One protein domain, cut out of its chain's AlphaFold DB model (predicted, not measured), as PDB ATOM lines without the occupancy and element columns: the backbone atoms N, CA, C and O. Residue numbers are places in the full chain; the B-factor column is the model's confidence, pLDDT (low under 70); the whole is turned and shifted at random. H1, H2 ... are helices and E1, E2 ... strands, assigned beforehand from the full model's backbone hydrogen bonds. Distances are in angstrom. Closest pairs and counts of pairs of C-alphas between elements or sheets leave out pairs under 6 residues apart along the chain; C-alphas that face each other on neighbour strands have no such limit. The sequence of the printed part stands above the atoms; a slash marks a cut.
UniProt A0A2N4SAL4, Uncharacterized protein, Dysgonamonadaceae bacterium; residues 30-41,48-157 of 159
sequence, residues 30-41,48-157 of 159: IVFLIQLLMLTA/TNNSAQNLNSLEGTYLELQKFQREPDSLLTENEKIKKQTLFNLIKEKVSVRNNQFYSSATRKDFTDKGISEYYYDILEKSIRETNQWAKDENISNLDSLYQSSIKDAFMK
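Overview. This is residues 30 to 41 and 48 to 157 of the 159 residues of an uncharacterized protein of Dysgonamonadaceae bacterium (UniProt A0A2N4SAL4). A long helix, H5, runs beside a small strand hairpin, E1 and E2, while H1 crosses its middle and H2 stands across its first end. H3 leads into the hairpin, H4 packs on the first end of H5, H6 packs on H1 and the hairpin, and residues 48 to 53 stick out. The printed part has 122 residues, in the order H1 H2 H3 E1 E2 H4 H5 H6; the two strands are antiparallel and the class is mostly helix. It is compact, with a radius of gyration of the C-alphas of 14.9 A and spans of 41 by 39 by 24 A.

Arrangement. H1, residues 31 to 39, touches residues 123 to 131 of the hub H5, residues 119 to 137, about perpendicular at 84 degrees; the closest C-alphas, of Leu 37 and Ser 127, are 4.6 A apart. H1 touches H6, residues 143 to 155, at a steep tilt of 52 degrees, opposite ways, closest at the C-alphas of Leu 33 and Tyr 147, 7.1 A. H2, residues 51 to 70, touches H5 with residues 57 to 62 alone, only just about perpendicular at 70.3 degrees; the closest C-alphas, of Leu 58 and Tyr 119, are 5.6 A apart. H3, residues 78 to 94, and H4, residues 108 to 112, only just touch, with 3 pairs of C-alphas within 8 A, the closest those of Leu 90 and Asp 110, 7.7 A. In the hairpin of E1, residues 95 to 98, and E2, residues 101 to 104, N 96 and O 103 are 2.9 A apart, within hydrogen-bond range. H4 touches H5, closest at the C-alphas of Arg 108 and Tyr 121, 5.5 A. In H1 to H6 every O i to N i+4 pair is within hydrogen-bond range.

Along the chain. H1 begins at C-alpha 31, (-11.238, -47.070, 17.712). H2 is 27.7 A long, H3 24.2 A and H5 27.0 A. H6 ends at C-alpha 155, (-15.012, -38.623, 11.180).

Size, cuts and confidence. The farthest C-alphas, of Asn 49 and Met 156, are 48.6 A apart. Residues 42 to 47 are not printed, a gap of 19.6 A between C-alphas 41 and 48. No link printed whole is long. Residues 30 to 41, 48 to 55 and 150 to 157 have pLDDT under 70.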
ATOM      1  N   ILE A  30      -9.158 -43.468  16.103       44.38
ATOM      2  CA  ILE A  30     -10.006 -43.461  17.328       44.38
ATOM      3  C   ILE A  30     -10.254 -44.833  17.920       44.38
ATOM      4  O   ILE A  30      -9.950 -45.020  19.096       44.38
ATOM      5  N   VAL A  31     -10.834 -45.766  17.162       46.94
ATOM      6  CA  VAL A  31     -11.238 -47.070  17.712       46.94
ATOM      7  C   VAL A  31     -10.007 -47.785  18.251       46.94
ATOM      8  O   VAL A  31     -10.063 -48.329  19.346       46.94
ATOM      9  N   PHE A  32      -8.874 -47.631  17.558       51.66
ATOM     10  CA  PHE A  32      -7.577 -48.152  17.966       51.66
ATOM     11  C   PHE A  32      -7.015 -47.513  19.256       51.66
ATOM     12  O   PHE A  32      -6.438 -48.213  20.081       51.66
ATOM     13  N   LEU A  33      -7.219 -46.209  19.490       52.94
ATOM     14  CA  LEU A  33      -6.752 -45.539  20.717       52.94
ATOM     15  C   LEU A  33      -7.669 -45.786  21.915       52.94
ATOM     16  O   LEU A  33      -7.182 -45.943  23.031       52.94
ATOM     17  N   ILE A  34      -8.983 -45.872  21.689       54.19
ATOM     18  CA  ILE A  34      -9.937 -46.315  22.712       54.19
ATOM     19  C   ILE A  34      -9.714 -47.811  23.020       54.19
ATOM     20  O   ILE A  34      -9.800 -48.209  24.177       54.19
ATOM     21  N   GLN A  35      -9.346 -48.631  22.026       52.19
ATOM     22  CA  GLN A  35      -8.885 -50.014  22.224       52.19
ATOM     23  C   GLN A  35      -7.605 -50.078  23.060       52.19
ATOM     24  O   GLN A  35      -7.547 -50.880  23.988       52.19
ATOM     25  N   LEU A  36      -6.610 -49.233  22.770       54.31
ATOM     26  CA  LEU A  36      -5.349 -49.197  23.517       54.31
ATOM     27  C   LEU A  36      -5.570 -48.785  24.977       54.31
ATOM     28  O   LEU A  36      -5.026 -49.431  25.867       54.31
ATOM     29  N   LEU A  37      -6.434 -47.790  25.210       56.56
ATOM     30  CA  LEU A  37      -6.888 -47.399  26.544       56.56
ATOM     31  C   LEU A  37      -7.467 -48.613  27.280       56.56
ATOM     32  O   LEU A  37      -6.946 -49.020  28.311       56.56
ATOM     33  N   MET A  38      -8.500 -49.256  26.743       52.81
ATOM     34  CA  MET A  38      -9.251 -50.310  27.442       52.81
ATOM     35  C   MET A  38      -8.489 -51.636  27.680       52.81
ATOM     36  O   MET A  38      -8.959 -52.483  28.442       52.81
ATOM     37  N   LEU A  39      -7.327 -51.843  27.050       50.38
ATOM     38  CA  LEU A  39      -6.533 -53.076  27.161       50.38
ATOM     39  C   LEU A  39      -5.622 -53.129  28.390       50.38
ATOM     40  O   LEU A  39      -5.197 -54.217  28.779       50.38
ATOM     41  N   THR A  40      -5.317 -51.996  29.017       46.47
ATOM     42  CA  THR A  40      -4.334 -51.964  30.103       46.47
ATOM     43  C   THR A  40      -4.903 -52.415  31.456       46.47
ATOM     44  O   THR A  40      -4.127 -52.779  32.333       46.47
ATOM     45  N   ALA A  41      -6.233 -52.522  31.611       47.28
ATOM     46  CA  ALA A  41      -6.925 -52.731  32.889       47.28
ATOM     47  C   ALA A  41      -6.639 -54.061  33.637       47.28
ATOM     48  O   ALA A  41      -7.265 -54.358  34.663       47.28
ATOM     49  N   THR A  48     -11.509 -60.047  48.941       37.97
ATOM     50  CA  THR A  48     -12.336 -60.074  50.183       37.97
ATOM     51  C   THR A  48     -13.833 -60.121  49.836       37.97
ATOM     52  O   THR A  48     -14.376 -59.132  49.386       37.97
ATOM     53  N   ASN A  49     -14.496 -61.262  50.043       42.81
ATOM     54  CA  ASN A  49     -15.915 -61.665  49.867       42.81
ATOM     55  C   ASN A  49     -17.023 -60.702  49.330       42.81
ATOM     56  O   ASN A  49     -17.837 -61.183  48.550       42.81
ATOM     57  N   ASN A  50     -17.065 -59.392  49.616       48.16
ATOM     58  CA  ASN A  50     -17.875 -58.415  48.835       48.16
ATOM     59  C   ASN A  50     -17.251 -58.098  47.456       48.16
ATOM     60  O   ASN A  50     -17.898 -57.594  46.542       48.16
ATOM     61  N   SER A  51     -15.972 -58.430  47.315       55.59
ATOM     62  CA  SER A  51     -15.168 -58.433  46.103       55.59
ATOM     63  C   SER A  51     -15.738 -59.393  45.071       55.59
ATOM     64  O   SER A  51     -15.786 -59.018  43.919       55.59
ATOM     65  N   ALA A  52     -16.245 -60.575  45.434       55.56
ATOM     66  CA  ALA A  52     -16.614 -61.583  44.435       55.56
ATOM     67  C   ALA A  52     -17.763 -61.134  43.511       55.56
ATOM     68  O   ALA A  52     -17.670 -61.307  42.300       55.56
ATOM     69  N   GLN A  53     -18.821 -60.513  44.049       58.44
ATOM     70  CA  GLN A  53     -19.923 -59.999  43.222       58.44
ATOM     71  C   GLN A  53     -19.492 -58.803  42.367       58.44
ATOM     72  O   GLN A  53     -19.739 -58.803  41.164       58.44
ATOM     73  N   ASN A  54     -18.788 -57.831  42.954       61.50
ATOM     74  CA  ASN A  54     -18.283 -56.673  42.214       61.50
ATOM     75  C   ASN A  54     -17.229 -57.072  41.164       61.50
ATOM     76  O   ASN A  54     -17.196 -56.509  40.076       61.50
ATOM     77  N   LEU A  55     -16.414 -58.090  41.450       68.81
ATOM     78  CA  LEU A  55     -15.434 -58.669  40.534       68.81
ATOM     79  C   LEU A  55     -16.132 -59.376  39.372       68.81
ATOM     80  O   LEU A  55     -15.756 -59.138  38.233       68.81
ATOM     81  N   ASN A  56     -17.187 -60.152  39.633       71.75
ATOM     82  CA  ASN A  56     -17.989 -60.783  38.581       71.75
ATOM     83  C   ASN A  56     -18.684 -59.737  37.692       71.75
ATOM     84  O   ASN A  56     -18.754 -59.904  36.476       71.75
ATOM     85  N   SER A  57     -19.190 -58.642  38.268       78.75
ATOM     86  CA  SER A  57     -19.806 -57.550  37.501       78.75
ATOM     87  C   SER A  57     -18.786 -56.742  36.690       78.75
ATOM     88  O   SER A  57     -19.062 -56.375  35.543       78.75
ATOM     89  N   LEU A  58     -17.593 -56.508  37.242       77.56
ATOM     90  CA  LEU A  58     -16.473 -55.893  36.533       77.56
ATOM     91  C   LEU A  58     -15.972 -56.795  35.396       77.56
ATOM     92  O   LEU A  58     -15.791 -56.324  34.276       77.56
ATOM     93  N   GLU A  59     -15.806 -58.092  35.652       77.56
ATOM     94  CA  GLU A  59     -15.406 -59.094  34.662       77.56
ATOM     95  C   GLU A  59     -16.445 -59.216  33.542       77.56
ATOM     96  O   GLU A  59     -16.090 -59.187  32.365       77.56
ATOM     97  N   GLY A  60     -17.737 -59.243  33.880       80.75
ATOM     98  CA  GLY A  60     -18.819 -59.219  32.895       80.75
ATOM     99  C   GLY A  60     -18.797 -57.956  32.029       80.75
ATOM    100  O   GLY A  60     -18.921 -58.039  30.807       80.75
ATOM    101  N   THR A  61     -18.559 -56.792  32.640       83.94
ATOM    102  CA  THR A  61     -18.405 -55.517  31.917       83.94
ATOM    103  C   THR A  61     -17.183 -55.547  30.988       83.94
ATOM    104  O   THR A  61     -17.230 -55.048  29.864       83.94
ATOM    105  N   TYR A  62     -16.095 -56.186  31.418       79.00
ATOM    106  CA  TYR A  62     -14.882 -56.343  30.623       79.00
ATOM    107  C   TYR A  62     -15.074 -57.280  29.422       79.00
ATOM    108  O   TYR A  62     -14.628 -56.969  28.316       79.00
ATOM    109  N   LEU A  63     -15.767 -58.406  29.605       80.75
ATOM    110  CA  LEU A  63     -16.108 -59.325  28.515       80.75
ATOM    111  C   LEU A  63     -17.029 -58.661  27.485       80.75
ATOM    112  O   LEU A  63     -16.808 -58.806  26.282       80.75
ATOM    113  N   GLU A  64     -18.013 -57.882  27.942       85.88
ATOM    114  CA  GLU A  64     -18.886 -57.097  27.066       85.88
ATOM    115  C   GLU A  64     -18.083 -56.082  26.237       85.88
ATOM    116  O   GLU A  64     -18.229 -56.000  25.017       85.88
ATOM    117  N   LEU A  65     -17.156 -55.364  26.871       82.19
ATOM    118  CA  LEU A  65     -16.276 -54.430  26.181       82.19
ATOM    119  C   LEU A  65     -15.379 -55.125  25.143       82.19
ATOM    120  O   LEU A  65     -15.223 -54.615  24.031       82.19
ATOM    121  N   GLN A  66     -14.813 -56.294  25.466       77.81
ATOM    122  CA  GLN A  66     -14.051 -57.091  24.497       77.81
ATOM    123  C   GLN A  66     -14.913 -57.497  23.302       77.81
ATOM    124  O   GLN A  66     -14.442 -57.439  22.164       77.81
ATOM    125  N   LYS A  67     -16.170 -57.882  23.549       80.56
ATOM    126  CA  LYS A  67     -17.131 -58.206  22.495       80.56
ATOM    127  C   LYS A  67     -17.333 -57.010  21.567       80.56
ATOM    128  O   LYS A  67     -17.133 -57.135  20.363       80.56
ATOM    129  N   PHE A  68     -17.609 -55.830  22.124       82.75
ATOM    130  CA  PHE A  68     -17.801 -54.598  21.346       82.75
ATOM    131  C   PHE A  68     -16.584 -54.213  20.501       82.75
ATOM    132  O   PHE A  68     -16.746 -53.581  19.455       82.75
ATOM    133  N   GLN A  69     -15.378 -54.575  20.943       72.44
ATOM    134  CA  GLN A  69     -14.132 -54.302  20.231       72.44
ATOM    135  C   GLN A  69     -13.817 -55.311  19.124       72.44
ATOM    136  O   GLN A  69     -13.240 -54.926  18.108       72.44
ATOM    137  N   ARG A  70     -14.113 -56.599  19.337       75.31
ATOM    138  CA  ARG A  70     -13.721 -57.674  18.411       75.31
ATOM    139  C   ARG A  70     -14.776 -57.967  17.362       75.31
ATOM    140  O   ARG A  70     -14.426 -58.300  16.234       75.31
ATOM    141  N   GLU A  71     -16.046 -57.894  17.738       78.50
ATOM    142  CA  GLU A  71     -17.123 -58.302  16.852       78.50
ATOM    143  C   GLU A  71     -17.532 -57.159  15.911       78.50
ATOM    144  O   GLU A  71     -17.703 -56.015  16.353       78.50
ATOM    145  N   PRO A  72     -17.706 -57.444  14.606       79.62
ATOM    146  CA  PRO A  72     -18.340 -56.502  13.699       79.62
ATOM    147  C   PRO A  72     -19.794 -56.280  14.117       79.62
ATOM    148  O   PRO A  72     -20.451 -57.190  14.624       79.62
ATOM    149  N   ASP A  73     -20.330 -55.094  13.827       76.44
ATOM    150  CA  ASP A  73     -21.695 -54.732  14.225       76.44
ATOM    151  C   ASP A  73     -22.747 -55.716  13.687       76.44
ATOM    152  O   ASP A  73     -23.780 -55.904  14.315       76.44
ATOM    153  N   SER A  74     -22.483 -56.414  12.577       84.69
ATOM    154  CA  SER A  74     -23.371 -57.456  12.039       84.69
ATOM    155  C   SER A  74     -23.613 -58.636  12.988       84.69
ATOM    156  O   SER A  74     -24.611 -59.330  12.827       84.69
ATOM    157  N   LEU A  75     -22.702 -58.889  13.933       89.50
ATOM    158  CA  LEU A  75     -22.820 -59.957  14.934       89.50
ATOM    159  C   LEU A  75     -23.390 -59.463  16.270       89.50
ATOM    160  O   LEU A  75     -23.707 -60.272  17.140       89.50
ATOM    161  N   LEU A  76     -23.557 -58.149  16.424       85.62
ATOM    162  CA  LEU A  76     -24.138 -57.548  17.614       85.62
ATOM    163  C   LEU A  76     -25.662 -57.486  17.493       85.62
ATOM    164  O   LEU A  76     -26.216 -57.172  16.436       85.62
ATOM    165  N   THR A  77     -26.348 -57.726  18.604       93.56
ATOM    166  CA  THR A  77     -27.782 -57.429  18.714       93.56
ATOM    167  C   THR A  77     -28.026 -55.916  18.650       93.56
ATOM    168  O   THR A  77     -27.131 -55.118  18.928       93.56
ATOM    169  N   GLU A  78     -29.250 -55.486  18.333       93.25
ATOM    170  CA  GLU A  78     -29.583 -54.050  18.278       93.25
ATOM    171  C   GLU A  78     -29.318 -53.328  19.608       93.25
ATOM    172  O   GLU A  78     -28.745 -52.240  19.625       93.25
ATOM    173  N   ASN A  79     -29.634 -53.968  20.737       92.00
ATOM    174  CA  ASN A  79     -29.351 -53.405  22.059       92.00
ATOM    175  C   ASN A  79     -27.844 -53.250  22.308       92.00
ATOM    176  O   ASN A  79     -27.410 -52.243  22.867       92.00
ATOM    177  N   GLU A  80     -27.035 -54.212  21.866       90.19
ATOM    178  CA  GLU A  80     -25.577 -54.138  21.976       90.19
ATOM    179  C   GLU A  80     -24.995 -53.048  21.080       90.19
ATOM    180  O   GLU A  80     -24.116 -52.316  21.528       90.19
ATOM    181  N   LYS A  81     -25.515 -52.865  19.861       89.06
ATOM    182  CA  LYS A  81     -25.121 -51.753  18.979       89.06
ATOM    183  C   LYS A  81     -25.421 -50.402  19.617       89.06
ATOM    184  O   LYS A  81     -24.551 -49.536  19.657       89.06
ATOM    185  N   ILE A  82     -26.629 -50.234  20.158       91.75
ATOM    186  CA  ILE A  82     -27.040 -48.999  20.839       91.75
ATOM    187  C   ILE A  82     -26.134 -48.739  22.045       91.75
ATOM    188  O   ILE A  82     -25.625 -47.626  22.209       91.75
ATOM    189  N   LYS A  83     -25.878 -49.761  22.869       92.19
ATOM    190  CA  LYS A  83     -25.016 -49.647  24.049       92.19
ATOM    191  C   LYS A  83     -23.571 -49.324  23.669       92.19
ATOM    192  O   LYS A  83     -22.992 -48.397  24.233       92.19
ATOM    193  N   LYS A  84     -23.025 -50.014  22.664       87.19
ATOM    194  CA  LYS A  84     -21.707 -49.758  22.071       87.19
ATOM    195  C   LYS A  84     -21.601 -48.306  21.613       87.19
ATOM    196  O   LYS A  84     -20.722 -47.583  22.074       87.19
ATOM    197  N   GLN A  85     -22.529 -47.843  20.779       87.56
ATOM    198  CA  GLN A  85     -22.529 -46.470  20.273       87.56
ATOM    199  C   GLN A  85     -22.617 -45.440  21.406       87.56
ATOM    200  O   GLN A  85     -21.900 -44.439  21.396       87.56
ATOM    201  N   THR A  86     -23.467 -45.696  22.401       90.56
ATOM    202  CA  THR A  86     -23.647 -44.821  23.565       90.56
ATOM    203  C   THR A  86     -22.363 -44.718  24.387       90.56
ATOM    204  O   THR A  86     -21.948 -43.612  24.736       90.56
ATOM    205  N   LEU A  87     -21.692 -45.849  24.627       89.38
ATOM    206  CA  LEU A  87     -20.408 -45.911  25.318       89.38
ATOM    207  C   LEU A  87     -19.319 -45.141  24.560       89.38
ATOM    208  O   LEU A  87     -18.656 -44.282  25.139       89.38
ATOM    209  N   PHE A  88     -19.146 -45.409  23.263       84.75
ATOM    210  CA  PHE A  88     -18.122 -44.743  22.452       84.75
ATOM    211  C   PHE A  88     -18.358 -43.231  22.346       84.75
ATOM    212  O   PHE A  88     -17.402 -42.459  22.417       84.75
ATOM    213  N   ASN A  89     -19.616 -42.796  22.236       86.44
ATOM    214  CA  ASN A  89     -19.964 -41.377  22.235       86.44
ATOM    215  C   ASN A  89     -19.640 -40.704  23.575       86.44
ATOM    216  O   ASN A  89     -19.076 -39.613  23.571       86.44
ATOM    217  N   LEU A  90     -19.937 -41.357  24.704       89.12
ATOM    218  CA  LEU A  90     -19.580 -40.845  26.029       89.12
ATOM    219  C   LEU A  90     -18.064 -40.708  26.169       89.12
ATOM    220  O   LEU A  90     -17.583 -39.654  26.576       89.12
ATOM    221  N   ILE A  91     -17.300 -41.738  25.796       86.88
ATOM    222  CA  ILE A  91     -15.831 -41.695  25.863       86.88
ATOM    223  C   ILE A  91     -15.301 -40.553  24.992       86.88
ATOM    224  O   ILE A  91     -14.467 -39.775  25.446       86.88
ATOM    225  N   LYS A  92     -15.818 -40.398  23.769       83.88
ATOM    226  CA  LYS A  92     -15.449 -39.296  22.870       83.88
ATOM    227  C   LYS A  92     -15.723 -37.921  23.487       83.88
ATOM    228  O   LYS A  92     -14.921 -37.012  23.313       83.88
ATOM    229  N   GLU A  93     -16.862 -37.753  24.149       88.81
ATOM    230  CA  GLU A  93     -17.253 -36.488  24.777       88.81
ATOM    231  C   GLU A  93     -16.381 -36.164  25.997       88.81
ATOM    232  O   GLU A  93     -15.998 -35.014  26.206       88.81
ATOM    233  N   LYS A  94     -16.075 -37.179  26.810       91.00
ATOM    234  CA  LYS A  94     -15.491 -36.988  28.141       91.00
ATOM    235  C   LYS A  94     -13.972 -37.105  28.174       91.00
ATOM    236  O   LYS A  94     -13.368 -36.584  29.115       91.00
ATOM    237  N   VAL A  95     -13.361 -37.768  27.191       89.12
ATOM    238  CA  VAL A  95     -11.911 -37.982  27.112       89.12
ATOM    239  C   VAL A  95     -11.267 -36.968  26.177       89.12
ATOM    240  O   VAL A  95     -11.739 -36.729  25.071       89.12
ATOM    241  N   SER A  96     -10.141 -36.402  26.603       88.31
ATOM    242  CA  SER A  96      -9.312 -35.527  25.773       88.31
ATOM    243  C   SER A  96      -7.832 -35.849  25.943       88.31
ATOM    244  O   SER A  96      -7.435 -36.416  26.958       88.31
ATOM    245  N   VAL A  97      -7.016 -35.466  24.960       86.31
ATOM    246  CA  VAL A  97      -5.552 -35.505  25.061       86.31
ATOM    247  C   VAL A  97      -5.033 -34.078  25.086       86.31
ATOM    248  O   VAL A  97      -5.464 -33.254  24.278       86.31
ATOM    249  N   ARG A  98      -4.182 -33.776  26.068       87.69
ATOM    250  CA  ARG A  98      -3.529 -32.473  26.234       87.69
ATOM    251  C   ARG A  98      -2.136 -32.703  26.797       87.69
ATOM    252  O   ARG A  98      -1.982 -33.532  27.690       87.69
ATOM    253  N   ASN A  99      -1.133 -31.958  26.343       87.81
ATOM    254  CA  ASN A  99       0.244 -32.088  26.844       87.81
ATOM    255  C   ASN A  99       0.726 -33.553  26.848       87.81
ATOM    256  O   ASN A  99       1.315 -34.018  27.828       87.81
ATOM    257  N   ASN A 100       0.425 -34.287  25.773       84.19
ATOM    258  CA  ASN A 100       0.834 -35.668  25.555       84.19
ATOM    259  C   ASN A 100       0.303 -36.665  26.607       84.19
ATOM    260  O   ASN A 100       0.920 -37.689  26.889       84.19
ATOM    261  N   GLN A 101      -0.851 -36.361  27.209       87.19
ATOM    262  CA  GLN A 101      -1.516 -37.208  28.200       87.19
ATOM    263  C   GLN A 101      -3.029 -37.235  27.975       87.19
ATOM    264  O   GLN A 101      -3.636 -36.221  27.629       87.19
ATOM    265  N   PHE A 102      -3.641 -38.393  28.202       86.94
ATOM    266  CA  PHE A 102      -5.085 -38.564  28.269       86.94
ATOM    267  C   PHE A 102      -5.648 -38.030  29.588       86.94
ATOM    268  O   PHE A 102      -5.077 -38.244  30.658       86.94
ATOM    269  N   TYR A 103      -6.819 -37.408  29.506       90.75
ATOM    270  CA  TYR A 103      -7.618 -36.934  30.630       90.75
ATOM    271  C   TYR A 103      -9.074 -37.327  30.417       90.75
ATOM    272  O   TYR A 103      -9.567 -37.262  29.291       90.75
ATOM    273  N   SER A 104      -9.774 -37.662  31.499       91.50
ATOM    274  CA  SER A 104     -11.218 -37.893  31.508       91.50
ATOM    275  C   SER A 104     -11.902 -36.892  32.430       91.50
ATOM    276  O   SER A 104     -11.412 -36.588  33.515       91.50
ATOM    277  N   SER A 105     -13.044 -36.382  31.980       95.62
ATOM    278  CA  SER A 105     -14.009 -35.632  32.793       95.62
ATOM    279  C   SER A 105     -15.248 -36.466  33.141       95.62
ATOM    280  O   SER A 105     -16.219 -35.933  33.675       95.62
ATOM    281  N   ALA A 106     -15.244 -37.760  32.798       93.88
ATOM    282  CA  ALA A 106     -16.355 -38.657  33.072       93.88
ATOM    283  C   ALA A 106     -16.493 -38.917  34.576       93.88
ATOM    284  O   ALA A 106     -15.521 -38.921  35.327       93.88
ATOM    285  N   THR A 107     -17.714 -39.198  34.994       95.94
ATOM    286  CA  THR A 107     -18.085 -39.663  36.327       95.94
ATOM    287  C   THR A 107     -18.845 -40.978  36.196       95.94
ATOM    288  O   THR A 107     -19.410 -41.257  35.140       95.94
ATOM    289  N   ARG A 108     -18.945 -41.775  37.270       94.62
ATOM    290  CA  ARG A 108     -19.793 -42.989  37.273       94.62
ATOM    291  C   ARG A 108     -21.225 -42.699  36.818       94.62
ATOM    292  O   ARG A 108     -21.795 -43.472  36.051       94.62
ATOM    293  N   LYS A 109     -21.759 -41.542  37.224       96.06
ATOM    294  CA  LYS A 109     -23.115 -41.109  36.889       96.06
ATOM    295  C   LYS A 109     -23.327 -40.928  35.384       96.06
ATOM    296  O   LYS A 109     -24.375 -41.308  34.880       96.06
ATOM    297  N   ASP A 110     -22.322 -40.435  34.655       95.00
ATOM    298  CA  ASP A 110     -22.419 -40.288  33.195       95.00
ATOM    299  C   ASP A 110     -22.706 -41.629  32.492       95.00
ATOM    300  O   ASP A 110     -23.375 -41.648  31.457       95.00
ATOM    301  N   PHE A 111     -22.224 -42.747  33.052       94.06
ATOM    302  CA  PHE A 111     -22.490 -44.091  32.538       94.06
ATOM    303  C   PHE A 111     -23.861 -44.595  32.986       94.06
ATOM    304  O   PHE A 111     -24.666 -45.011  32.149       94.06
ATOM    305  N   THR A 112     -24.167 -44.510  34.285       95.56
ATOM    306  CA  THR A 112     -25.424 -45.045  34.828       95.56
ATOM    307  C   THR A 112     -26.653 -44.311  34.297       95.56
ATOM    308  O   THR A 112     -27.648 -44.959  33.984       95.56
ATOM    309  N   ASP A 113     -26.576 -42.989  34.099       95.81
ATOM    310  CA  ASP A 113     -27.663 -42.181  33.519       95.81
ATOM    311  C   ASP A 113     -27.983 -42.595  32.070       95.81
ATOM    312  O   ASP A 113     -29.079 -42.345  31.570       95.81
ATOM    313  N   LYS A 114     -27.040 -43.256  31.387       93.12
ATOM    314  CA  LYS A 114     -27.210 -43.805  30.035       93.12
ATOM    315  C   LYS A 114     -27.530 -45.304  30.030       93.12
ATOM    316  O   LYS A 114     -27.476 -45.932  28.974       93.12
ATOM    317  N   GLY A 115     -27.833 -45.894  31.189       91.62
ATOM    318  CA  GLY A 115     -28.086 -47.331  31.321       91.62
ATOM    319  C   GLY A 115     -26.841 -48.196  31.093       91.62
ATOM    320  O   GLY A 115     -26.952 -49.380  30.774       91.62
ATOM    321  N   ILE A 116     -25.647 -47.613  31.223       92.06
ATOM    322  CA  ILE A 116     -24.371 -48.312  31.104       92.06
ATOM    323  C   ILE A 116     -23.854 -48.627  32.511       92.06
ATOM    324  O   ILE A 116     -23.984 -47.827  33.434       92.06
ATOM    325  N   SER A 117     -23.266 -49.813  32.667       91.44
ATOM    326  CA  SER A 117     -22.633 -50.252  33.914       91.44
ATOM    327  C   SER A 117     -21.608 -49.221  34.402       91.44
ATOM    328  O   SER A 117     -20.765 -48.769  33.626       91.44
ATOM    329  N   GLU A 118     -21.639 -48.877  35.691       91.12
ATOM    330  CA  GLU A 118     -20.660 -47.955  36.279       91.12
ATOM    331  C   GLU A 118     -19.224 -48.486  36.182       91.12
ATOM    332  O   GLU A 118     -18.287 -47.700  36.115       91.12
ATOM    333  N   TYR A 119     -19.038 -49.804  36.071       88.38
ATOM    334  CA  TYR A 119     -17.720 -50.421  35.920       88.38
ATOM    335  C   TYR A 119     -16.990 -49.993  34.638       88.38
ATOM    336  O   TYR A 119     -15.766 -50.087  34.573       88.38
ATOM    337  N   TYR A 120     -17.692 -49.458  33.632       87.75
ATOM    338  CA  TYR A 120     -17.036 -48.828  32.483       87.75
ATOM    339  C   TYR A 120     -16.235 -47.577  32.868       87.75
ATOM    340  O   TYR A 120     -15.206 -47.313  32.247       87.75
ATOM    341  N   TYR A 121     -16.664 -46.836  33.897       90.38
ATOM    342  CA  TYR A 121     -15.886 -45.734  34.463       90.38
ATOM    343  C   TYR A 121     -14.594 -46.249  35.099       90.38
ATOM    344  O   TYR A 121     -13.522 -45.716  34.822       90.38
ATOM    345  N   ASP A 122     -14.680 -47.310  35.908       86.31
ATOM    346  CA  ASP A 122     -13.508 -47.870  36.586       86.31
ATOM    347  C   ASP A 122     -12.479 -48.407  35.575       86.31
ATOM    348  O   ASP A 122     -11.276 -48.187  35.736       86.31
ATOM    349  N   ILE A 123     -12.949 -49.056  34.499       83.75
ATOM    350  CA  ILE A 123     -12.089 -49.485  33.390       83.75
ATOM    351  C   ILE A 123     -11.454 -48.257  32.722       83.75
ATOM    352  O   ILE A 123     -10.236 -48.222  32.592       83.75
ATOM    353  N   LEU A 124     -12.232 -47.227  32.367       85.69
ATOM    354  CA  LEU A 124     -11.724 -46.018  31.706       85.69
ATOM    355  C   LEU A 124     -10.645 -45.286  32.525       85.69
ATOM    356  O   LEU A 124      -9.615 -44.885  31.980       85.69
ATOM    357  N   GLU A 125     -10.859 -45.109  33.828       86.31
ATOM    358  CA  GLU A 125      -9.897 -44.442  34.715       86.31
ATOM    359  C   GLU A 125      -8.576 -45.207  34.795       86.31
ATOM    360  O   GLU A 125      -7.484 -44.626  34.740       86.31
ATOM    361  N   LYS A 126      -8.670 -46.534  34.903       81.50
ATOM    362  CA  LYS A 126      -7.505 -47.412  34.925       81.50
ATOM    363  C   LYS A 126      -6.739 -47.344  33.602       81.50
ATOM    364  O   LYS A 126      -5.534 -47.093  33.596       81.50
ATOM    365  N   SER A 127      -7.477 -47.432  32.506       79.31
ATOM    366  CA  SER A 127      -7.001 -47.310  31.137       79.31
ATOM    367  C   SER A 127      -6.189 -46.048  30.870       79.31
ATOM    368  O   SER A 127      -5.078 -46.109  30.339       79.31
ATOM    369  N   ILE A 128      -6.715 -44.889  31.270       84.25
ATOM    370  CA  ILE A 128      -6.042 -43.596  31.099       84.25
ATOM    371  C   ILE A 128      -4.735 -43.554  31.884       84.25
ATOM    372  O   ILE A 128      -3.706 -43.136  31.350       84.25
ATOM    373  N   ARG A 129      -4.762 -44.005  33.140       84.12
ATOM    374  CA  ARG A 129      -3.587 -44.010  34.017       84.12
ATOM    375  C   ARG A 129      -2.452 -44.837  33.427       84.12
ATOM    376  O   ARG A 129      -1.326 -44.356  33.350       84.12
ATOM    377  N   GLU A 130      -2.749 -46.062  33.024       80.56
ATOM    378  CA  GLU A 130      -1.748 -46.992  32.510       80.56
ATOM    379  C   GLU A 130      -1.240 -46.566  31.133       80.56
ATOM    380  O   GLU A 130      -0.039 -46.618  30.894       80.56
ATOM    381  N   THR A 131      -2.115 -46.053  30.264       77.25
ATOM    382  CA  THR A 131      -1.702 -45.524  28.954       77.25
ATOM    383  C   THR A 131      -0.776 -44.317  29.105       77.25
ATOM    384  O   THR A 131       0.245 -44.224  28.426       77.25
ATOM    385  N   ASN A 132      -1.089 -43.404  30.027       81.94
ATOM    386  CA  ASN A 132      -0.227 -42.261  30.325       81.94
ATOM    387  C   ASN A 132       1.112 -42.683  30.937       81.94
ATOM    388  O   ASN A 132       2.126 -42.039  30.672       81.94
ATOM    389  N   GLN A 133       1.124 -43.728  31.769       81.81
ATOM    390  CA  GLN A 133       2.359 -44.268  32.331       81.81
ATOM    391  C   GLN A 133       3.220 -44.902  31.237       81.81
ATOM    392  O   GLN A 133       4.377 -44.528  31.088       81.81
ATOM    393  N   TRP A 134       2.628 -45.755  30.402       80.81
ATOM    394  CA  TRP A 134       3.296 -46.363  29.254       80.81
ATOM    395  C   TRP A 134       3.890 -45.317  28.302       80.81
ATOM    396  O   TRP A 134       5.045 -45.433  27.906       80.81
ATOM    397  N   ALA A 135       3.145 -44.253  27.986       76.81
ATOM    398  CA  ALA A 135       3.646 -43.180  27.130       76.81
ATOM    399  C   ALA A 135       4.889 -42.487  27.715       76.81
ATOM    400  O   ALA A 135       5.790 -42.111  26.967       76.81
ATOM    401  N   LYS A 136       4.959 -42.339  29.045       83.62
ATOM    402  CA  LYS A 136       6.148 -41.811  29.729       83.62
ATOM    403  C   LYS A 136       7.307 -42.800  29.675       83.62
ATOM    404  O   LYS A 136       8.414 -42.392  29.338       83.62
ATOM    405  N   ASP A 137       7.046 -44.068  29.978       78.12
ATOM    406  CA  ASP A 137       8.067 -45.118  30.032       78.12
ATOM    407  C   ASP A 137       8.726 -45.332  28.656       78.12
ATOM    408  O   ASP A 137       9.946 -45.458  28.556       78.12
ATOM    409  N   GLU A 138       7.937 -45.267  27.581       78.88
ATOM    410  CA  GLU A 138       8.397 -45.413  26.194       78.88
ATOM    411  C   GLU A 138       8.840 -44.088  25.540       78.88
ATOM    412  O   GLU A 138       9.166 -44.060  24.353       78.88
ATOM    413  N   ASN A 139       8.871 -42.975  26.285       84.06
ATOM    414  CA  ASN A 139       9.223 -41.638  25.778       84.06
ATOM    415  C   ASN A 139       8.416 -41.205  24.538       84.06
ATOM    416  O   ASN A 139       8.913 -40.507  23.649       84.06
ATOM    417  N   ILE A 140       7.149 -41.606  24.475       76.81
ATOM    418  CA  ILE A 140       6.232 -41.206  23.410       76.81
ATOM    419  C   ILE A 140       5.908 -39.735  23.614       76.81
ATOM    420  O   ILE A 140       5.453 -39.357  24.685       76.81
ATOM    421  N   SER A 141       6.125 -38.910  22.595       83.06
ATOM    422  CA  SER A 141       5.951 -37.449  22.658       83.06
ATOM    423  C   SER A 141       4.886 -36.908  21.698       83.06
ATOM    424  O   SER A 141       4.659 -35.702  21.638       83.06
ATOM    425  N   ASN A 142       4.233 -37.789  20.934       78.56
ATOM    426  CA  ASN A 142       3.299 -37.443  19.863       78.56
ATOM    427  C   ASN A 142       1.868 -37.963  20.096       78.56
ATOM    428  O   ASN A 142       1.111 -38.134  19.137       78.56
ATOM    429  N   LEU A 143       1.470 -38.204  21.346       75.88
ATOM    430  CA  LEU A 143       0.154 -38.738  21.704       75.88
ATOM    431  C   LEU A 143      -0.988 -37.810  21.273       75.88
ATOM    432  O   LEU A 143      -2.002 -38.291  20.770       75.88
ATOM    433  N   ASP A 144      -0.808 -36.487  21.380       78.06
ATOM    434  CA  ASP A 144      -1.772 -35.507  20.861       78.06
ATOM    435  C   ASP A 144      -1.966 -35.677  19.351       78.06
ATOM    436  O   ASP A 144      -3.093 -35.705  18.860       78.06
ATOM    437  N   SER A 145      -0.871 -35.838  18.601       74.75
ATOM    438  CA  SER A 145      -0.920 -36.023  17.149       74.75
ATOM    439  C   SER A 145      -1.576 -37.348  16.768       74.75
ATOM    440  O   SER A 145      -2.410 -37.359  15.864       74.75
ATOM    441  N   LEU A 146      -1.263 -38.436  17.480       71.75
ATOM    442  CA  LEU A 146      -1.885 -39.749  17.286       71.75
ATOM    443  C   LEU A 146      -3.390 -39.712  17.575       71.75
ATOM    444  O   LEU A 146      -4.175 -40.331  16.854       71.75
ATOM    445  N   TYR A 147      -3.805 -38.973  18.606       72.50
ATOM    446  CA  TYR A 147      -5.207 -38.795  18.969       72.50
ATOM    447  C   TYR A 147      -5.970 -37.927  17.971       72.50
ATOM    448  O   TYR A 147      -7.076 -38.281  17.563       72.50
ATOM    449  N   GLN A 148      -5.373 -36.836  17.500       71.69
ATOM    450  CA  GLN A 148      -6.000 -35.973  16.499       71.69
ATOM    451  C   GLN A 148      -6.083 -36.636  15.123       71.69
ATOM    452  O   GLN A 148      -7.125 -36.546  14.472       71.69
ATOM    453  N   SER A 149      -5.036 -37.349  14.685       70.00
ATOM    454  CA  SER A 149      -5.107 -38.146  13.454       70.00
ATOM    455  C   SER A 149      -6.208 -39.187  13.570       70.00
ATOM    456  O   SER A 149      -7.004 -39.343  12.651       70.00
ATOM    457  N   SER A 150      -6.302 -39.797  14.753       65.12
ATOM    458  CA  SER A 150      -7.326 -40.760  15.105       65.12
ATOM    459  C   SER A 150      -8.747 -40.210  15.017       65.12
ATOM    460  O   SER A 150      -9.660 -40.853  14.506       65.12
ATOM    461  N   ILE A 151      -8.963 -39.004  15.534       64.12
ATOM    462  CA  ILE A 151     -10.254 -38.331  15.416       64.12
ATOM    463  C   ILE A 151     -10.573 -38.083  13.948       64.12
ATOM    464  O   ILE A 151     -11.676 -38.364  13.479       64.12
ATOM    465  N   LYS A 152      -9.586 -37.608  13.197       60.00
ATOM    466  CA  LYS A 152      -9.771 -37.201  11.816       60.00
ATOM    467  C   LYS A 152     -10.205 -38.349  10.900       60.00
ATOM    468  O   LYS A 152     -11.185 -38.151  10.183       60.00
ATOM    469  N   ASP A 153      -9.579 -39.533  10.914       59.22
ATOM    470  CA  ASP A 153     -10.022 -40.593   9.982       59.22
ATOM    471  C   ASP A 153     -11.290 -41.328  10.439       59.22
ATOM    472  O   ASP A 153     -11.935 -41.975   9.614       59.22
ATOM    473  N   ALA A 154     -11.689 -41.211  11.710       55.09
ATOM    474  CA  ALA A 154     -12.970 -41.730  12.189       55.09
ATOM    475  C   ALA A 154     -14.150 -40.876  11.701       55.09
ATOM    476  O   ALA A 154     -15.225 -41.408  11.431       55.09
ATOM    477  N   PHE A 155     -13.949 -39.560  11.559       46.56
ATOM    478  CA  PHE A 155     -15.012 -38.623  11.180       46.56
ATOM    479  C   PHE A 155     -15.000 -38.224   9.702       46.56
ATOM    480  O   PHE A 155     -16.059 -37.942   9.155       46.56
ATOM    481  N   MET A 156     -13.856 -38.267   9.013       46.75
ATOM    482  CA  MET A 156     -13.763 -37.853   7.600       46.75
ATOM    483  C   MET A 156     -14.036 -38.983   6.591       46.75
ATOM    484  O   MET A 156     -13.909 -38.774   5.387       46.75
ATOM    485  N   LYS A 157     -14.434 -40.176   7.054       40.16
ATOM    486  CA  LYS A 157     -14.840 -41.312   6.204       40.16
ATOM    487  C   LYS A 157     -16.353 -41.425   5.971       40.16
ATOM    488  O   LYS A 157     -16.821 -42.461   5.515       40.16
TER     489      LYS A 157